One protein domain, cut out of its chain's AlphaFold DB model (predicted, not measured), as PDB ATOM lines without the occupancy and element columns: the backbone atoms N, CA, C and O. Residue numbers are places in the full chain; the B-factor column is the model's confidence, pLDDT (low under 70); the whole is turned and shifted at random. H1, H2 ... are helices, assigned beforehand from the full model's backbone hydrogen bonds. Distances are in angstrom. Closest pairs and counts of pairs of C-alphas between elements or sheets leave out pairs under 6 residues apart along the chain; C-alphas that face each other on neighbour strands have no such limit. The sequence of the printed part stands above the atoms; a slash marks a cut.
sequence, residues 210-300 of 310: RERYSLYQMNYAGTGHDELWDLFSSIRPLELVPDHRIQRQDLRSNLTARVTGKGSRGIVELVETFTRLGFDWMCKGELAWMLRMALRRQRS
ATOM      1  N   ARG A 210     188.127 -59.284  -6.924       77.56
ATOM      2  CA  ARG A 210     187.204 -59.989  -6.019       77.56
ATOM      3  C   ARG A 210     187.494 -61.489  -5.972       77.56
ATOM      4  O   ARG A 210     187.558 -62.062  -4.895       77.56
ATOM      5  N   GLU A 211     187.783 -62.078  -7.128       76.50
ATOM      6  CA  GLU A 211     188.160 -63.487  -7.269       76.50
ATOM      7  C   GLU A 211     189.395 -63.852  -6.437       76.50
ATOM      8  O   GLU A 211     189.366 -64.822  -5.682       76.50
ATOM      9  N   ARG A 212     190.469 -63.049  -6.512       76.88
ATOM     10  CA  ARG A 212     191.685 -63.292  -5.723       76.88
ATOM     11  C   ARG A 212     191.412 -63.154  -4.233       76.88
ATOM     12  O   ARG A 212     191.901 -63.964  -3.454       76.88
ATOM     13  N   TYR A 213     190.621 -62.163  -3.836       81.56
ATOM     14  CA  TYR A 213     190.245 -61.969  -2.439       81.56
ATOM     15  C   TYR A 213     189.506 -63.192  -1.868       81.56
ATOM     16  O   TYR A 213     189.948 -63.758  -0.867       81.56
ATOM     17  N   SER A 214     188.444 -63.645  -2.547       81.06
ATOM     18  CA  SER A 214     187.657 -64.818  -2.146       81.06
ATOM     19  C   SER A 214     188.503 -66.092  -2.121       81.06
ATOM     20  O   SER A 214     188.402 -66.882  -1.185       81.06
ATOM     21  N   LEU A 215     189.401 -66.262  -3.097       80.44
ATOM     22  CA  LEU A 215     190.350 -67.373  -3.145       80.44
ATOM     23  C   LEU A 215     191.228 -67.443  -1.885       80.44
ATOM     24  O   LEU A 215     191.402 -68.517  -1.308       80.44
ATOM     25  N   TYR A 216     191.806 -66.322  -1.448       81.69
ATOM     26  CA  TYR A 216     192.639 -66.300  -0.243       81.69
ATOM     27  C   TYR A 216     191.820 -66.496   1.033       81.69
ATOM     28  O   TYR A 216     192.218 -67.302   1.869       81.69
ATOM     29  N   GLN A 217     190.649 -65.862   1.139       83.25
ATOM     30  CA  GLN A 217     189.723 -66.066   2.257       83.25
ATOM     31  C   GLN A 217     189.359 -67.552   2.418       83.25
ATOM     32  O   GLN A 217     189.481 -68.118   3.503       83.25
ATOM     33  N   MET A 218     189.014 -68.222   1.315       79.19
ATOM     34  CA  MET A 218     188.768 -69.666   1.274       79.19
ATOM     35  C   MET A 218     189.999 -70.481   1.689       79.19
ATOM     36  O   MET A 218     189.880 -71.433   2.455       79.19
ATOM     37  N   ASN A 219     191.194 -70.105   1.226       80.12
ATOM     38  CA  ASN A 219     192.430 -70.772   1.630       80.12
ATOM     39  C   ASN A 219     192.682 -70.678   3.142       80.12
ATOM     40  O   ASN A 219     193.068 -71.685   3.728       80.12
ATOM     41  N   TYR A 220     192.432 -69.524   3.769       82.06
ATOM     42  CA  TYR A 220     192.619 -69.339   5.214       82.06
ATOM     43  C   TYR A 220     191.662 -70.192   6.041       82.06
ATOM     44  O   TYR A 220     192.085 -70.775   7.038       82.06
ATOM     45  N   ALA A 221     190.406 -70.331   5.598       79.12
ATOM     46  CA  ALA A 221     189.488 -71.299   6.191       79.12
ATOM     47  C   ALA A 221     190.084 -72.710   6.118       79.12
ATOM     48  O   ALA A 221     190.219 -73.373   7.141       79.12
ATOM     49  N   GLY A 222     190.517 -73.151   4.932       74.44
ATOM     50  CA  GLY A 222     191.117 -74.475   4.739       74.44
ATOM     51  C   GLY A 222     192.337 -74.736   5.624       74.44
ATOM     52  O   GLY A 222     192.439 -75.790   6.253       74.44
ATOM     53  N   THR A 223     193.253 -73.777   5.722       76.50
ATOM     54  CA  THR A 223     194.467 -73.913   6.535       76.50
ATOM     55  C   THR A 223     194.241 -73.659   8.026       76.50
ATOM     56  O   THR A 223     195.177 -73.832   8.805       76.50
ATOM     57  N   GLY A 224     193.021 -73.314   8.451       76.81
ATOM     58  CA  GLY A 224     192.670 -73.073   9.853       76.81
ATOM     59  C   GLY A 224     193.227 -71.765  10.422       76.81
ATOM     60  O   GLY A 224     193.427 -71.665  11.629       76.81
ATOM     61  N   HIS A 225     193.506 -70.774   9.572       82.25
ATOM     62  CA  HIS A 225     193.917 -69.433   9.992       82.25
ATOM     63  C   HIS A 225     192.681 -68.577  10.302       82.25
ATOM     64  O   HIS A 225     192.356 -67.645   9.565       82.25
ATOM     65  N   ASP A 226     191.996 -68.906  11.402       83.38
ATOM     66  CA  ASP A 226     190.740 -68.258  11.808       83.38
ATOM     67  C   ASP A 226     190.898 -66.730  11.995       83.38
ATOM     68  O   ASP A 226     189.994 -65.976  11.660       83.38
ATOM     69  N   GLU A 227     192.072 -66.244  12.420       86.44
ATOM     70  CA  GLU A 227     192.364 -64.800  12.514       86.44
ATOM     71  C   GLU A 227     192.311 -64.094  11.148       86.44
ATOM     72  O   GLU A 227     191.745 -63.008  11.024       86.44
ATOM     73  N   LEU A 228     192.880 -64.707  10.104       85.94
ATOM     74  CA  LEU A 228     192.834 -64.157   8.746       85.94
ATOM     75  C   LEU A 228     191.445 -64.297   8.128       85.94
ATOM     76  O   LEU A 228     191.031 -63.431   7.358       85.94
ATOM     77  N   TRP A 229     190.723 -65.362   8.475       86.06
ATOM     78  CA  TRP A 229     189.322 -65.525   8.105       86.06
ATOM     79  C   TRP A 229     188.452 -64.414   8.702       86.06
ATOM     80  O   TRP A 229     187.707 -63.773   7.960       86.06
ATOM     81  N   ASP A 230     188.582 -64.148  10.003       86.56
ATOM     82  CA  ASP A 230     187.846 -63.090  10.701       86.56
ATOM     83  C   ASP A 230     188.218 -61.708  10.126       86.56
ATOM     84  O   ASP A 230     187.332 -60.921   9.782       86.56
ATOM     85  N   LEU A 231     189.517 -61.444   9.917       86.19
ATOM     86  CA  LEU A 231     190.001 -60.210   9.288       86.19
ATOM     87  C   LEU A 231     189.351 -60.001   7.916       86.19
ATOM     88  O   LEU A 231     188.749 -58.959   7.668       86.19
ATOM     89  N   PHE A 232     189.417 -60.997   7.034       84.50
ATOM     90  CA  PHE A 232     188.890 -60.866   5.679       84.50
ATOM     91  C   PHE A 232     187.364 -60.751   5.657       84.50
ATOM     92  O   PHE A 232     186.820 -59.937   4.908       84.50
ATOM     93  N   SER A 233     186.676 -61.514   6.504       85.25
ATOM     94  CA  SER A 233     185.215 -61.489   6.600       85.25
ATOM     95  C   SER A 233     184.691 -60.156   7.136       85.25
ATOM     96  O   SER A 233     183.618 -59.722   6.721       85.25
ATOM     97  N   SER A 234     185.458 -59.481   8.002       85.50
ATOM     98  CA  SER A 234     185.101 -58.158   8.534       85.50
ATOM     99  C   SER A 234     185.137 -57.045   7.478       85.50
ATOM    100  O   SER A 234     184.347 -56.106   7.542       85.50
ATOM    101  N   ILE A 235     186.026 -57.156   6.487       82.38
ATOM    102  CA  ILE A 235     186.220 -56.135   5.447       82.38
ATOM    103  C   ILE A 235     185.235 -56.335   4.299       82.38
ATOM    104  O   ILE A 235     184.647 -55.382   3.788       82.38
ATOM    105  N   ARG A 236     185.103 -57.582   3.836       80.56
ATOM    106  CA  ARG A 236     184.234 -57.943   2.721       80.56
ATOM    107  C   ARG A 236     183.702 -59.358   2.942       80.56
ATOM    108  O   ARG A 236     184.504 -60.281   3.098       80.56
ATOM    109  N   PRO A 237     182.373 -59.560   2.908       80.50
ATOM    110  CA  PRO A 237     181.812 -60.900   2.975       80.50
ATOM    111  C   PRO A 237     182.276 -61.728   1.772       80.50
ATOM    112  O   PRO A 237     182.544 -61.186   0.699       80.50
ATOM    113  N   LEU A 238     182.356 -63.047   1.946       79.38
ATOM    114  CA  LEU A 238     182.741 -63.948   0.866       79.38
ATOM    115  C   LEU A 238     181.756 -63.826  -0.307       79.38
ATOM    116  O   LEU A 238     180.585 -64.191  -0.196       79.38
ATOM    117  N   GLU A 239     182.250 -63.336  -1.442       72.44
ATOM    118  CA  GLU A 239     181.510 -63.273  -2.700       72.44
ATOM    119  C   GLU A 239     181.988 -64.408  -3.611       72.44
ATOM    120  O   GLU A 239     183.170 -64.485  -3.961       72.44
ATOM    121  N   LEU A 240     181.078 -65.300  -3.999       69.31
ATOM    122  CA  LEU A 240     181.383 -66.403  -4.908       69.31
ATOM    123  C   LEU A 240     181.025 -66.030  -6.351       69.31
ATOM    124  O   LEU A 240     179.977 -65.438  -6.610       69.31
ATOM    125  N   VAL A 241     181.881 -66.417  -7.301       67.19
ATOM    126  CA  VAL A 241     181.629 -66.246  -8.743       67.19
ATOM    127  C   VAL A 241     180.418 -67.092  -9.132       67.19
ATOM    128  O   VAL A 241     180.511 -68.294  -8.957       67.19
ATOM    129  N   PRO A 242     179.319 -66.566  -9.702       62.28
ATOM    130  CA  PRO A 242     178.082 -67.330  -9.945       62.28
ATOM    131  C   PRO A 242     178.233 -68.625 -10.770       62.28
ATOM    132  O   PRO A 242     177.350 -69.484 -10.750       62.28
ATOM    133  N   ASP A 243     179.345 -68.790 -11.493       70.25
ATOM    134  CA  ASP A 243     179.665 -70.005 -12.237       70.25
ATOM    135  C   ASP A 243     180.058 -71.171 -11.309       70.25
ATOM    136  O   ASP A 243     181.178 -71.283 -10.804       70.25
ATOM    137  N   HIS A 244     179.122 -72.103 -11.152       65.69
ATOM    138  CA  HIS A 244     179.270 -73.327 -10.367       65.69
ATOM    139  C   HIS A 244     180.444 -74.234 -10.781       65.69
ATOM    140  O   HIS A 244     180.946 -74.989  -9.943       65.69
ATOM    141  N   ARG A 245     180.902 -74.206 -12.043       66.12
ATOM    142  CA  ARG A 245     182.048 -75.018 -12.493       66.12
ATOM    143  C   ARG A 245     183.357 -74.447 -11.971       66.12
ATOM    144  O   ARG A 245     184.192 -75.212 -11.489       66.12
ATOM    145  N   ILE A 246     183.494 -73.123 -12.028       67.12
ATOM    146  CA  ILE A 246     184.651 -72.394 -11.495       67.12
ATOM    147  C   ILE A 246     184.691 -72.562  -9.976       67.12
ATOM    148  O   ILE A 246     185.690 -73.044  -9.453       67.12
ATOM    149  N   GLN A 247     183.566 -72.344  -9.285       66.25
ATOM    150  CA  GLN A 247     183.481 -72.556  -7.833       66.25
ATOM    151  C   GLN A 247     183.862 -73.987  -7.414       66.25
ATOM    152  O   GLN A 247     184.596 -74.182  -6.444       66.25
ATOM    153  N   ARG A 248     183.394 -75.015  -8.142       68.06
ATOM    154  CA  ARG A 248     183.739 -76.418  -7.857       68.06
ATOM    155  C   ARG A 248     185.221 -76.704  -8.099       68.06
ATOM    156  O   ARG A 248     185.822 -77.456  -7.331       68.06
ATOM    157  N   GLN A 249     185.799 -76.137  -9.155       70.12
ATOM    158  CA  GLN A 249     187.227 -76.254  -9.432       70.12
ATOM    159  C   GLN A 249     188.053 -75.549  -8.353       70.12
ATOM    160  O   GLN A 249     189.046 -76.116  -7.905       70.12
ATOM    161  N   ASP A 250     187.627 -74.381  -7.881       65.94
ATOM    162  CA  ASP A 250     188.313 -73.634  -6.827       65.94
ATOM    163  C   ASP A 250     188.250 -74.360  -5.484       65.94
ATOM    164  O   ASP A 250     189.278 -74.509  -4.825       65.94
ATOM    165  N   LEU A 251     187.087 -74.904  -5.112       66.94
ATOM    166  CA  LEU A 251     186.943 -75.803  -3.962       66.94
ATOM    167  C   LEU A 251     187.906 -76.998  -4.070       66.94
ATOM    168  O   LEU A 251     188.640 -77.297  -3.126       66.94
ATOM    169  N   ARG A 252     187.962 -77.646  -5.241       66.50
ATOM    170  CA  ARG A 252     188.810 -78.828  -5.467       66.50
ATOM    171  C   ARG A 252     190.311 -78.537  -5.537       66.50
ATOM    172  O   ARG A 252     191.141 -79.365  -5.163       66.50
ATOM    173  N   SER A 253     190.683 -77.384  -6.064       64.94
ATOM    174  CA  SER A 253     192.091 -77.038  -6.268       64.94
ATOM    175  C   SER A 253     192.690 -76.456  -4.994       64.94
ATOM    176  O   SER A 253     193.828 -76.762  -4.646       64.94
ATOM    177  N   ASN A 254     191.908 -75.649  -4.274       61.56
ATOM    178  CA  ASN A 254     192.421 -74.825  -3.187       61.56
ATOM    179  C   ASN A 254     192.127 -75.408  -1.806       61.56
ATOM    180  O   ASN A 254     192.988 -75.341  -0.938       61.56
ATOM    181  N   LEU A 255     190.960 -76.025  -1.593       61.97
ATOM    182  CA  LEU A 255     190.554 -76.499  -0.266       61.97
ATOM    183  C   LEU A 255     190.861 -77.978  -0.037       61.97
ATOM    184  O   LEU A 255     191.478 -78.307   0.973       61.97
ATOM    185  N   THR A 256     190.542 -78.875  -0.974       55.62
ATOM    186  CA  THR A 256     190.808 -80.325  -0.806       55.62
ATOM    187  C   THR A 256     192.284 -80.663  -0.602       55.62
ATOM    188  O   THR A 256     192.594 -81.634   0.083       55.62
ATOM    189  N   ALA A 257     193.205 -79.847  -1.120       48.31
ATOM    190  CA  ALA A 257     194.639 -80.011  -0.881       48.31
ATOM    191  C   ALA A 257     195.136 -79.341   0.419       48.31
ATOM    192  O   ALA A 257     196.202 -79.703   0.919       48.31
ATOM    193  N   ARG A 258     194.396 -78.364   0.968       58.25
ATOM    194  CA  ARG A 258     194.879 -77.450   2.022       58.25
ATOM    195  C   ARG A 258     194.116 -77.517   3.344       58.25
ATOM    196  O   ARG A 258     194.444 -76.722   4.217       58.25
ATOM    197  N   VAL A 259     193.200 -78.475   3.556       63.50
ATOM    198  CA  VAL A 259     192.691 -78.810   4.911       63.50
ATOM    199  C   VAL A 259     193.806 -79.455   5.748       63.50
ATOM    200  O   VAL A 259     193.821 -80.654   6.036       63.50
ATOM    201  N   THR A 260     194.824 -78.659   6.061       63.50
ATOM    202  CA  THR A 260     196.063 -79.071   6.718       63.50
ATOM    203  C   THR A 260     196.125 -78.603   8.170       63.50
ATOM    204  O   THR A 260     196.842 -79.226   8.956       63.50
ATOM    205  N   GLY A 261     195.354 -77.574   8.538       56.44
ATOM    206  CA  GLY A 261     195.414 -76.891   9.832       56.44
ATOM    207  C   GLY A 261     194.640 -77.525  10.988       56.44
ATOM    208  O   GLY A 261     193.855 -78.461  10.821       56.44
ATOM    209  N   LYS A 262     194.874 -76.979  12.188       56.59
ATOM    210  CA  LYS A 262     194.078 -77.207  13.403       56.59
ATOM    211  C   LYS A 262     193.116 -76.026  13.571       56.59
ATOM    212  O   LYS A 262     193.442 -75.073  14.260       56.59
ATOM    213  N   GLY A 263     191.955 -76.085  12.935       57.38
ATOM    214  CA  GLY A 263     190.932 -75.046  13.028       57.38
ATOM    215  C   GLY A 263     189.703 -75.492  12.254       57.38
ATOM    216  O   GLY A 263     189.833 -76.013  11.148       57.38
ATOM    217  N   SER A 264     188.526 -75.396  12.870       65.56
ATOM    218  CA  SER A 264     187.264 -75.823  12.259       65.56
ATOM    219  C   SER A 264     186.341 -74.650  11.970       65.56
ATOM    220  O   SER A 264     185.446 -74.805  11.150       65.56
ATOM    221  N   ARG A 265     186.528 -73.492  12.618       77.38
ATOM    222  CA  ARG A 265     185.537 -72.413  12.593       77.38
ATOM    223  C   ARG A 265     185.423 -71.787  11.206       77.38
ATOM    224  O   ARG A 265     184.333 -71.828  10.647       77.38
ATOM    225  N   GLY A 266     186.528 -71.335  10.609       76.00
ATOM    226  CA  GLY A 266     186.497 -70.788   9.249       76.00
ATOM    227  C   GLY A 266     185.953 -71.779   8.210       76.00
ATOM    228  O   GLY A 266     185.200 -71.393   7.323       76.00
ATOM    229  N   ILE A 267     186.255 -73.080   8.339       76.31
ATOM    230  CA  ILE A 267     185.718 -74.125   7.440       76.31
ATOM    231  C   ILE A 267     184.208 -74.295   7.621       76.31
ATOM    232  O   ILE A 267     183.496 -74.477   6.638       76.31
ATOM    233  N   VAL A 268     183.721 -74.262   8.858       75.81
ATOM    234  CA  VAL A 268     182.295 -74.421   9.167       75.81
ATOM    235  C   VAL A 268     181.506 -73.234   8.638       75.81
ATOM    236  O   VAL A 268     180.567 -73.439   7.876       75.81
ATOM    237  N   GLU A 269     181.948 -72.011   8.934       78.75
ATOM    238  CA  GLU A 269     181.325 -70.786   8.419       78.75
ATOM    239  C   GLU A 269     181.379 -70.729   6.881       78.75
ATOM    240  O   GLU A 269     180.422 -70.301   6.225       78.75
ATOM    241  N   LEU A 270     182.465 -71.222   6.270       78.38
ATOM    242  CA  LEU A 270     182.569 -71.359   4.819       78.38
ATOM    243  C   LEU A 270     181.516 -72.330   4.269       78.38
ATOM    244  O   LEU A 270     180.820 -71.997   3.311       78.38
ATOM    245  N   VAL A 271     181.379 -73.518   4.867       76.06
ATOM    246  CA  VAL A 271     180.395 -74.525   4.442       76.06
ATOM    247  C   VAL A 271     178.972 -73.994   4.601       76.06
ATOM    248  O   VAL A 271     178.192 -74.089   3.659       76.06
ATOM    249  N   GLU A 272     178.655 -73.354   5.726       76.88
ATOM    250  CA  GLU A 272     177.366 -72.686   5.938       76.88
ATOM    251  C   GLU A 272     177.096 -71.615   4.874       76.88
ATOM    252  O   GLU A 272     175.984 -71.520   4.346       76.88
ATOM    253  N   THR A 273     178.121 -70.846   4.494       77.81
ATOM    254  CA  THR A 273     178.017 -69.840   3.430       77.81
ATOM    255  C   THR A 273     177.681 -70.483   2.082       77.81
ATOM    256  O   THR A 273     176.778 -70.005   1.395       77.81
ATOM    257  N   PHE A 274     178.333 -71.591   1.718       74.56
ATOM    258  CA  PHE A 274     178.018 -72.348   0.498       74.56
ATOM    259  C   PHE A 274     176.610 -72.964   0.530       74.56
ATOM    260  O   PHE A 274     175.894 -72.902  -0.474       74.56
ATOM    261  N   THR A 275     176.181 -73.514   1.670       73.31
ATOM    262  CA  THR A 275     174.831 -74.076   1.843       73.31
ATOM    263  C   THR A 275     173.762 -72.996   1.692       73.31
ATOM    264  O   THR A 275     172.809 -73.178   0.936       73.31
ATOM    265  N   ARG A 276     173.951 -71.826   2.321       75.25
ATOM    266  CA  ARG A 276     173.043 -70.674   2.191       75.25
ATOM    267  C   ARG A 276     172.933 -70.174   0.750       75.25
ATOM    268  O   ARG A 276     171.866 -69.732   0.338       75.25
ATOM    269  N   LEU A 277     174.018 -70.253  -0.018       72.19
ATOM    270  CA  LEU A 277     174.048 -69.872  -1.432       72.19
ATOM    271  C   LEU A 277     173.480 -70.958  -2.367       72.19
ATOM    272  O   LEU A 277     173.507 -70.790  -3.584       72.19
ATOM    273  N   GLY A 278     172.937 -72.056  -1.826       66.94
ATOM    274  CA  GLY A 278     172.257 -73.098  -2.599       66.94
ATOM    275  C   GLY A 278     173.198 -74.079  -3.303       66.94
ATOM    276  O   GLY A 278     172.781 -74.768  -4.235       66.94
ATOM    277  N   PHE A 279     174.461 -74.172  -2.877       66.00
ATOM    278  CA  PHE A 279     175.487 -75.005  -3.522       66.00
ATOM    279  C   PHE A 279     175.391 -76.512  -3.183       66.00
ATOM    280  O   PHE A 279     176.157 -77.334  -3.693       66.00
ATOM    281  N   ASP A 280     174.432 -76.885  -2.333       54.91
ATOM    282  CA  ASP A 280     174.328 -78.190  -1.671       54.91
ATOM    283  C   ASP A 280     173.903 -79.352  -2.604       54.91
ATOM    284  O   ASP A 280     174.272 -80.512  -2.417       54.91
ATOM    285  N   TRP A 281     173.181 -79.086  -3.698       49.22
ATOM    286  CA  TRP A 281     172.520 -80.171  -4.438       49.22
ATOM    287  C   TRP A 281     173.406 -80.954  -5.430       49.22
ATOM    288  O   TRP A 281     173.068 -82.096  -5.743       49.22
ATOM    289  N   MET A 282     174.558 -80.427  -5.882       50.78
ATOM    290  CA  MET A 282     175.422 -81.098  -6.888       50.78
ATOM    291  C   MET A 282     176.843 -81.466  -6.422       50.78
ATOM    292  O   MET A 282     177.546 -82.196  -7.126       50.78
ATOM    293  N   CYS A 283     177.272 -81.012  -5.241       55.66
ATOM    294  CA  CYS A 283     178.622 -81.245  -4.704       55.66
ATOM    295  C   CYS A 283     178.625 -82.087  -3.413       55.66
ATOM    296  O   CYS A 283     179.603 -82.038  -2.670       55.66
ATOM    297  N   LYS A 284     177.569 -82.891  -3.174       58.47
ATOM    298  CA  LYS A 284     177.270 -83.646  -1.930       58.47
ATOM    299  C   LYS A 284     178.424 -84.451  -1.300       58.47
ATOM    300  O   LYS A 284     178.350 -84.811  -0.132       58.47
ATOM    301  N   GLY A 285     179.496 -84.740  -2.037       65.06
ATOM    302  CA  GLY A 285     180.687 -85.405  -1.499       65.06
ATOM    303  C   GLY A 285     181.756 -84.462  -0.937       65.06
ATOM    304  O   GLY A 285     182.412 -84.817   0.035       65.06
ATOM    305  N   GLU A 286     181.936 -83.276  -1.522       67.62
ATOM    306  CA  GLU A 286     183.099 -82.412  -1.264       67.62
ATOM    307  C   GLU A 286     182.945 -81.633   0.048       67.62
ATOM    308  O   GLU A 286     183.808 -81.729   0.918       67.62
ATOM    309  N   LEU A 287     181.816 -80.941   0.253       67.06
ATOM    310  CA  LEU A 287     181.547 -80.187   1.490       67.06
ATOM    311  C   LEU A 287     181.483 -81.120   2.712       67.06
ATOM    312  O   LEU A 287     182.108 -80.863   3.741       67.06
ATOM    313  N   ALA A 288     180.807 -82.265   2.566       69.12
ATOM    314  CA  ALA A 288     180.750 -83.298   3.596       69.12
ATOM    315  C   ALA A 288     182.137 -83.894   3.897       69.12
ATOM    316  O   ALA A 288     182.461 -84.162   5.057       69.12
ATOM    317  N   TRP A 289     182.982 -84.099   2.879       72.75
ATOM    318  CA  TRP A 289     184.366 -84.533   3.072       72.75
ATOM    319  C   TRP A 289     185.196 -83.474   3.802       72.75
ATOM    320  O   TRP A 289     185.917 -83.824   4.736       72.75
ATOM    321  N   MET A 290     185.050 -82.193   3.450       67.00
ATOM    322  CA  MET A 290     185.759 -81.084   4.097       67.00
ATOM    323  C   MET A 290     185.413 -80.986   5.585       67.00
ATOM    324  O   MET A 290     186.321 -80.966   6.418       67.00
ATOM    325  N   LEU A 291     184.120 -81.033   5.934       68.19
ATOM    326  CA  LEU A 291     183.665 -81.081   7.328       68.19
ATOM    327  C   LEU A 291     184.230 -82.303   8.064       68.19
ATOM    328  O   LEU A 291     184.755 -82.175   9.169       68.19
ATOM    329  N   ARG A 292     184.194 -83.492   7.445       69.69
ATOM    330  CA  ARG A 292     184.768 -84.716   8.034       69.69
ATOM    331  C   ARG A 292     186.280 -84.609   8.248       69.69
ATOM    332  O   ARG A 292     186.779 -85.128   9.245       69.69
ATOM    333  N   MET A 293     187.021 -83.978   7.337       66.12
ATOM    334  CA  MET A 293     188.467 -83.769   7.475       66.12
ATOM    335  C   MET A 293     188.803 -82.770   8.579       66.12
ATOM    336  O   MET A 293     189.694 -83.053   9.381       66.12
ATOM    337  N   ALA A 294     188.061 -81.663   8.668       63.81
ATOM    338  CA  ALA A 294     188.197 -80.692   9.752       63.81
ATOM    339  C   ALA A 294     187.919 -81.346  11.121       63.81
ATOM    340  O   ALA A 294     188.741 -81.266  12.036       63.81
ATOM    341  N   LEU A 295     186.818 -82.102  11.223       65.50
ATOM    342  CA  LEU A 295     186.405 -82.826  12.430       65.50
ATOM    343  C   LEU A 295     187.412 -83.893  12.876       65.50
ATOM    344  O   LEU A 295     187.705 -84.007  14.060       65.50
ATOM    345  N   ARG A 296     187.982 -84.673  11.947       65.19
ATOM    346  CA  ARG A 296     188.966 -85.723  12.287       65.19
ATOM    347  C   ARG A 296     190.268 -85.171  12.872       65.19
ATOM    348  O   ARG A 296     190.973 -85.908  13.560       65.19
ATOM    349  N   ARG A 297     190.624 -83.918  12.571       62.78
ATOM    350  CA  ARG A 297     191.871 -83.289  13.035       62.78
ATOM    351  C   ARG A 297     191.703 -82.498  14.336       62.78
ATOM    352  O   ARG A 297     192.688 -82.330  15.057       62.78
ATOM    353  N   GLN A 298     190.481 -82.097  14.689       59.25
ATOM    354  CA  GLN A 298     190.141 -81.641  16.037       59.25
ATOM    355  C   GLN A 298     190.023 -82.854  16.971       59.25
ATOM    356  O   GLN A 298     189.019 -83.556  17.006       59.25
ATOM    357  N   ARG A 299     191.052 -83.121  17.779       45.62
ATOM    358  CA  ARG A 299     190.900 -84.017  18.934       45.62
ATOM    359  C   ARG A 299     190.105 -83.296  20.034       45.62
ATOM    360  O   ARG A 299     190.725 -82.876  21.004       45.62
ATOM    361  N   SER A 300     188.790 -83.095  19.887       42.16
ATOM    362  CA  SER A 300     187.832 -82.925  21.007       42.16
ATOM    363  C   SER A 300     186.364 -82.866  20.543       42.16
ATOM    364  O   SER A 300     186.104 -82.454  19.413       42.16
TER     365      SER A 300
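This is residues 210 to 300 of the 310 residues of an uncharacterized protein of Beauveria bassiana D1-5 (UniProt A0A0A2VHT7). Two helical hairpins, H1 with H2 and H4 with H5, stand crosswise to each other and meet where residues 218 to 222 of H1 touch H4, while H3 runs beside H5 at a shallow tilt and touches H1 with residues 250 to 255. The hairpin of H1 and H2 covers one end of H4, and H4 lies nearest the middle of the whole. The printed part has 91 residues with five named helices, H1 to H5 in chain order, and no named strand; the class is all helix. It is compact, with a radius of gyration of the C-alphas of 12.1 A and spans of 36 by 30 by 21 A.

Begin with the longest helix, H1, residues 210 to 223: find C-alpha 210 at (187.204, -59.989, -6.019) and run 20.1 A to C-alpha 223 at (194.467, -73.913, 6.535). H2 follows at residues 226 to 235, 14.4 A long. H3 takes residues 244 to 255 over 15.5 A, and H4 residues 265 to 276 over 16.4 A. H5, residues 286 to 297, is 16.8 A long and ends at C-alpha 297, (191.871, -83.289, 13.035).

Start at H1, which with H4 is a hub, each touching three helices. H1 and H2 form a hairpin at a shallow tilt of 24 degrees, opposite ways; H1 touches H2 with residues 217 to 221 alone, and the closest C-alphas, of Tyr 220 and Trp 229, are 5.8 A apart. H1 touches H4 at a steep tilt of 51 degrees, opposite ways; look at the closest C-alphas, of Ala 221 and Gly 266, 4.3 A apart. H2 touches H4 through residues 265 to 266 of H4, with the C-alphas of Asp 226 and Gly 266 closest at 5.6 A. H3 touches H1 at a steep tilt of 42 degrees, the same way, with the C-alphas of Gly 222 and Leu 255 closest at 5.4 A. H4 and H5 form the second hairpin at a shallow tilt of 19 degrees, opposite ways; H4 touches H5 with residues 267 to 271 alone, and the C-alphas of Val 271 and Leu 287 are closest at 6.5 A. H3 and H5 are close but not clearly touching, their closest C-alphas, of Leu 255 and Met 290, 7.9 A apart. H5 is apart from H1 and H2, and H3 is apart from H2 and H4. In H1, H2, H3, H4 and H5 every O i to N i+4 pair is within hydrogen-bond range.

The C-alphas farthest apart, of Asp 243 and Ser 300, are 36.6 A from each other. The printed part has no cut; the link from H1 to H2 is tight, and the other three are short. Mean pLDDT of the printed part is 70.6, and 45 residues are under 70, among them 250 to 264, 278 to 288 and 290 to 300.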